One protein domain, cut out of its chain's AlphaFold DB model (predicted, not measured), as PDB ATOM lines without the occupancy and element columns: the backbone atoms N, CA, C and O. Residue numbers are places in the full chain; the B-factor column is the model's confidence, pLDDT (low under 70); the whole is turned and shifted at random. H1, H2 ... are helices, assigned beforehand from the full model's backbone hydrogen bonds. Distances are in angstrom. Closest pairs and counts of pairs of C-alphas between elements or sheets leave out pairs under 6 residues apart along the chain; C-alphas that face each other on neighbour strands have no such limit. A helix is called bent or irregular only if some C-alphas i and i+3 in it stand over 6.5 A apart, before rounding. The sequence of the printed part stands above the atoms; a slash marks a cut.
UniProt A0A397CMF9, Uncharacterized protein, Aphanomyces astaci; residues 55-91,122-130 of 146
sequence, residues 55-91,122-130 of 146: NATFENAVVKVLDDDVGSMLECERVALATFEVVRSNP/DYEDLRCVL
ATOM      1  N   ASN A  55     142.720 182.734 137.114       81.12
ATOM      2  CA  ASN A  55     143.861 183.553 136.724       81.12
ATOM      3  C   ASN A  55     144.882 182.710 135.948       81.12
ATOM      4  O   ASN A  55     145.834 182.180 136.515       81.12
ATOM      5  N   ALA A  56     144.670 182.606 134.635       83.94
ATOM      6  CA  ALA A  56     145.527 181.822 133.747       83.94
ATOM      7  C   ALA A  56     146.983 182.313 133.748       83.94
ATOM      8  O   ALA A  56     147.908 181.510 133.704       83.94
ATOM      9  N   THR A  57     147.201 183.629 133.841       85.94
ATOM     10  CA  THR A  57     148.547 184.216 133.884       85.94
ATOM     11  C   THR A  57     149.299 183.790 135.140       85.94
ATOM     12  O   THR A  57     150.459 183.409 135.048       85.94
ATOM     13  N   PHE A  58     148.637 183.805 136.298       84.69
ATOM     14  CA  PHE A  58     149.225 183.327 137.547       84.69
ATOM     15  C   PHE A  58     149.512 181.822 137.502       84.69
ATOM     16  O   PHE A  58     150.626 181.412 137.804       84.69
ATOM     17  N   GLU A  59     148.546 180.999 137.081       85.81
ATOM     18  CA  GLU A  59     148.740 179.544 136.994       85.81
ATOM     19  C   GLU A  59     149.906 179.170 136.069       85.81
ATOM     20  O   GLU A  59     150.756 178.369 136.451       85.81
ATOM     21  N   ASN A  60     149.994 179.791 134.887       85.56
ATOM     22  CA  ASN A  60     151.096 179.562 133.950       85.56
ATOM     23  C   ASN A  60     152.443 180.009 134.530       85.56
ATOM     24  O   ASN A  60     153.447 179.321 134.352       85.56
ATOM     25  N   ALA A  61     152.467 181.132 135.251       85.75
ATOM     26  CA  ALA A  61     153.666 181.610 135.920       85.75
ATOM     27  C   ALA A  61     154.160 180.601 136.973       85.75
ATOM     28  O   ALA A  61     155.346 180.279 136.994       85.75
ATOM     29  N   VAL A  62     153.255 180.054 137.795       83.62
ATOM     30  CA  VAL A  62     153.580 179.018 138.792       83.62
ATOM     31  C   VAL A  62     154.155 177.770 138.121       83.62
ATOM     32  O   VAL A  62     155.170 177.251 138.578       83.62
ATOM     33  N   VAL A  63     153.545 177.303 137.026       85.31
ATOM     34  CA  VAL A  63     154.041 176.142 136.264       85.31
ATOM     35  C   VAL A  63     155.465 176.391 135.761       85.31
ATOM     36  O   VAL A  63     156.338 175.567 136.009       85.31
ATOM     37  N   LYS A  64     155.734 177.557 135.159       85.12
ATOM     38  CA  LYS A  64     157.074 177.913 134.663       85.12
ATOM     39  C   LYS A  64     158.130 177.969 135.760       85.12
ATOM     40  O   LYS A  64     159.260 177.558 135.532       85.12
ATOM     41  N   VAL A  65     157.777 178.461 136.947       83.12
ATOM     42  CA  VAL A  65     158.690 178.457 138.097       83.12
ATOM     43  C   VAL A  65     158.985 177.031 138.564       83.12
ATOM     44  O   VAL A  65     160.138 176.709 138.829       83.12
ATOM     45  N   LEU A  66     157.970 176.165 138.640       81.94
ATOM     46  CA  LEU A  66     158.149 174.762 139.032       81.94
ATOM     47  C   LEU A  66     158.942 173.944 137.999       81.94
ATOM     48  O   LEU A  66     159.622 172.994 138.380       81.94
ATOM     49  N   ASP A  67     158.875 174.327 136.724       78.38
ATOM     50  CA  ASP A  67     159.645 173.731 135.627       78.38
ATOM     51  C   ASP A  67     161.058 174.334 135.471       78.38
ATOM     52  O   ASP A  67     161.781 173.963 134.548       78.38
ATOM     53  N   ASP A  68     161.465 175.249 136.364       80.06
ATOM     54  CA  ASP A  68     162.739 175.993 136.310       80.06
ATOM     55  C   ASP A  68     162.924 176.809 135.008       80.06
ATOM     56  O   ASP A  68     164.031 177.158 134.598       80.06
ATOM     57  N   ASP A  69     161.816 177.172 134.351       79.69
ATOM     58  CA  ASP A  69     161.775 177.955 133.112       79.69
ATOM     59  C   ASP A  69     161.447 179.436 133.374       79.69
ATOM     60  O   ASP A  69     160.664 180.100 132.686       79.69
ATOM     61  N   VAL A  70     162.092 180.003 134.394       77.69
ATOM     62  CA  VAL A  70     161.952 181.424 134.756       77.69
ATOM     63  C   VAL A  70     162.433 182.348 133.623       77.69
ATOM     64  O   VAL A  70     162.035 183.515 133.537       77.69
ATOM     65  N   GLY A  71     163.277 181.842 132.720       72.94
ATOM     66  CA  GLY A  71     163.792 182.572 131.563       72.94
ATOM     67  C   GLY A  71     162.735 182.893 130.500       72.94
ATOM     68  O   GLY A  71     162.842 183.938 129.857       72.94
ATOM     69  N   SER A  72     161.706 182.053 130.339       80.00
ATOM     70  CA  SER A  72     160.635 182.243 129.346       80.00
ATOM     71  C   SER A  72     159.420 183.018 129.876       80.00
ATOM     72  O   SER A  72     158.425 183.206 129.163       80.00
ATOM     73  N   MET A  73     159.472 183.465 131.134       82.00
ATOM     74  CA  MET A  73     158.374 184.200 131.752       82.00
ATOM     75  C   MET A  73     158.170 185.575 131.116       82.00
ATOM     76  O   MET A  73     159.101 186.378 130.989       82.00
ATOM     77  N   LEU A  74     156.913 185.851 130.785       84.06
ATOM     78  CA  LEU A  74     156.432 187.138 130.311       84.06
ATOM     79  C   LEU A  74     156.393 188.151 131.459       84.06
ATOM     80  O   LEU A  74     156.243 187.795 132.625       84.06
ATOM     81  N   GLU A  75     156.440 189.437 131.121       83.44
ATOM     82  CA  GLU A  75     156.365 190.508 132.123       83.44
ATOM     83  C   GLU A  75     155.067 190.440 132.945       83.44
ATOM     84  O   GLU A  75     155.082 190.597 134.161       83.44
ATOM     85  N   CYS A  76     153.940 190.117 132.304       82.56
ATOM     86  CA  CYS A  76     152.664 189.935 132.996       82.56
ATOM     87  C   CYS A  76     152.668 188.754 133.983       82.56
ATOM     88  O   CYS A  76     151.995 188.823 135.009       82.56
ATOM     89  N   GLU A  77     153.434 187.697 133.703       84.94
ATOM     90  CA  GLU A  77     153.603 186.541 134.592       84.94
ATOM     91  C   GLU A  77     154.496 186.891 135.787       84.94
ATOM     92  O   GLU A  77     154.181 186.511 136.913       84.94
ATOM     93  N   ARG A  78     155.559 187.678 135.570       81.62
ATOM     94  CA  ARG A  78     156.412 188.200 136.653       81.62
ATOM     95  C   ARG A  78     155.613 189.082 137.604       81.62
ATOM     96  O   ARG A  78     155.610 188.843 138.803       81.62
ATOM     97  N   VAL A  79     154.829 190.017 137.063       82.75
ATOM     98  CA  VAL A  79     153.934 190.870 137.863       82.75
ATOM     99  C   VAL A  79     152.926 190.037 138.665       82.75
ATOM    100  O   VAL A  79     152.640 190.368 139.814       82.75
ATOM    101  N   ALA A  80     152.408 188.942 138.098       82.44
ATOM    102  CA  ALA A  80     151.497 188.044 138.807       82.44
ATOM    103  C   ALA A  80     152.174 187.282 139.964       82.44
ATOM    104  O   ALA A  80     151.506 186.975 140.951       82.44
ATOM    105  N   LEU A  81     153.480 187.004 139.865       81.62
ATOM    106  CA  LEU A  81     154.275 186.362 140.917       81.62
ATOM    107  C   LEU A  81     155.058 187.334 141.800       81.62
ATOM    108  O   LEU A  81     155.757 186.875 142.697       81.62
ATOM    109  N   ALA A  82     154.896 188.647 141.632       78.69
ATOM    110  CA  ALA A  82     155.650 189.651 142.388       78.69
ATOM    111  C   ALA A  82     155.544 189.475 143.917       78.69
ATOM    112  O   ALA A  82     156.457 189.811 144.658       78.69
ATOM    113  N   THR A  83     154.429 188.920 144.412       74.50
ATOM    114  CA  THR A  83     154.235 188.635 145.850       74.50
ATOM    115  C   THR A  83     155.052 187.434 146.353       74.50
ATOM    116  O   THR A  83     155.277 187.320 147.551       74.50
ATOM    117  N   PHE A  84     155.499 186.561 145.450       72.00
ATOM    118  CA  PHE A  84     156.292 185.358 145.726       72.00
ATOM    119  C   PHE A  84     157.778 185.523 145.365       72.00
ATOM    120  O   PHE A  84     158.543 184.558 145.431       72.00
ATOM    121  N   GLU A  85     158.194 186.721 144.943       73.12
ATOM    122  CA  GLU A  85     159.593 187.017 144.646       73.12
ATOM    123  C   GLU A  85     160.420 187.001 145.934       73.12
ATOM    124  O   GLU A  85     160.182 187.775 146.865       73.12
ATOM    125  N   VAL A  86     161.445 186.150 145.967       66.00
ATOM    126  CA  VAL A  86     162.442 186.159 147.033       66.00
ATOM    127  C   VAL A  86     163.720 186.766 146.491       66.00
ATOM    128  O   VAL A  86     164.349 186.268 145.558       66.00
ATOM    129  N   VAL A  87     164.183 187.827 147.143       54.62
ATOM    130  CA  VAL A  87     165.527 188.342 146.892       54.62
ATOM    131  C   VAL A  87     166.530 187.377 147.530       54.62
ATOM    132  O   VAL A  87     166.882 187.513 148.704       54.62
ATOM    133  N   ARG A  88     167.012 186.382 146.776       48.91
ATOM    134  CA  ARG A  88     168.209 185.638 147.180       48.91
ATOM    135  C   ARG A  88     169.437 186.501 146.909       48.91
ATOM    136  O   ARG A  88     169.898 186.637 145.778       48.91
ATOM    137  N   SER A  89     170.000 187.068 147.970       40.12
ATOM    138  CA  SER A  89     171.373 187.570 147.940       40.12
ATOM    139  C   SER A  89     172.290 186.388 147.638       40.12
ATOM    140  O   SER A  89     172.398 185.475 148.457       40.12
ATOM    141  N   ASN A  90     172.932 186.385 146.466       39.84
ATOM    142  CA  ASN A  90     173.959 185.396 146.138       39.84
ATOM    143  C   ASN A  90     174.939 185.287 147.323       39.84
ATOM    144  O   ASN A  90     175.410 186.333 147.786       39.84
ATOM    145  N   PRO A  91     175.247 184.084 147.844       39.62
ATOM    146  CA  PRO A  91     176.205 183.962 148.932       39.62
ATOM    147  C   PRO A  91     177.534 184.549 148.458       39.62
ATOM    148  O   PRO A  91     178.150 184.061 147.510       39.62
ATOM    149  N   ASP A 122     164.704 184.736 142.120       60.91
ATOM    150  CA  ASP A 122     164.397 183.405 142.593       60.91
ATOM    151  C   ASP A 122     163.015 183.489 143.234       60.91
ATOM    152  O   ASP A 122     162.667 184.495 143.862       60.91
ATOM    153  N   TYR A 123     162.205 182.464 143.041       64.12
ATOM    154  CA  TYR A 123     160.877 182.425 143.633       64.12
ATOM    155  C   TYR A 123     160.911 181.539 144.870       64.12
ATOM    156  O   TYR A 123     161.722 180.618 145.001       64.12
ATOM    157  N   GLU A 124     160.028 181.842 145.815       65.19
ATOM    158  CA  GLU A 124     159.744 180.933 146.916       65.19
ATOM    159  C   GLU A 124     159.333 179.552 146.372       65.19
ATOM    160  O   GLU A 124     158.874 179.424 145.238       65.19
ATOM    161  N   ASP A 125     159.506 178.498 147.167       67.88
ATOM    162  CA  ASP A 125     159.104 177.153 146.756       67.88
ATOM    163  C   ASP A 125     157.577 177.082 146.565       67.88
ATOM    164  O   ASP A 125     156.817 176.924 147.524       67.88
ATOM    165  N   LEU A 126     157.127 177.198 145.311       73.56
ATOM    166  CA  LEU A 126     155.710 177.257 144.948       73.56
ATOM    167  C   LEU A 126     154.998 175.901 145.039       73.56
ATOM    168  O   LEU A 126     153.829 175.803 144.673       73.56
ATOM    169  N   ARG A 127     155.636 174.852 145.577       72.44
ATOM    170  CA  ARG A 127     154.973 173.566 145.872       72.44
ATOM    171  C   ARG A 127     153.846 173.689 146.904       72.44
ATOM    172  O   ARG A 127     153.030 172.780 147.024       72.44
ATOM    173  N   CYS A 128     153.771 174.804 147.635       68.62
ATOM    174  CA  CYS A 128     152.628 175.138 148.487       68.62
ATOM    175  C   CYS A 128     151.365 175.515 147.685       68.62
ATOM    176  O   CYS A 128     150.254 175.419 148.212       68.62
ATOM    177  N   VAL A 129     151.518 175.913 146.416       73.88
ATOM    178  CA  VAL A 129     150.415 176.200 145.498       73.88
ATOM    179  C   VAL A 129     149.902 174.877 144.941       73.88
ATOM    180  O   VAL A 129     150.445 174.311 143.992       73.88
ATOM    181  N   LEU A 130     148.844 174.361 145.559       70.56
ATOM    182  CA  LEU A 130     148.238 173.104 145.137       70.56
ATOM    183  C   LEU A 130     147.469 173.297 143.815       70.56
ATOM    184  O   LEU A 130     146.645 174.209 143.728       70.56
TER     185      LEU A 130
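What this domain is: This is residues 55 to 91 and 122 to 130 of the 146 residues of an uncharacterized protein of Aphanomyces astaci (UniProt A0A397CMF9). Two short helices pack steeply together, the first turn of H2 near the middle of H1; beyond H2 a tail, residues 87 to 91, runs away from them. Residues 85 to 86 pair antiparallel with 122 to 123, in a second unnamed stretch. The printed part has 46 residues, with H1 then H2, no named strand, class all helix, though under half of the residues are in them. It is compact, radius of gyration of the C-alphas 10.2 A, spanning 34 by 23 by 19 A.

Where its parts are: Find C-alpha 56 at (145.527, 181.822, 133.747); H1, residues 56 to 66, runs 15.4 A from there. H2, residues 75 to 84, runs 14.5 A to C-alpha 84 at (156.292, 185.358, 145.726). H2 is irregular: C-alphas 80 and 83 are 7.6 A apart.

How they stand to each other: Look at Ala 61 and Glu 77: H1 and H2 touch there, closest C-alphas 5.1 A apart. Their tilt of 68 degrees is steep, only just short of about perpendicular, the same way. Every O i to N i+4 pair is within hydrogen-bond range in H1, 4 of 6 in H2.

The domain as a whole: Residues 92 to 121 are cut out; C-alphas 91 and 122 are 13.4 A apart. The link H1 to H2 is short. Confidence is under 70 at residues 86 to 91, 122 to 125 and 128.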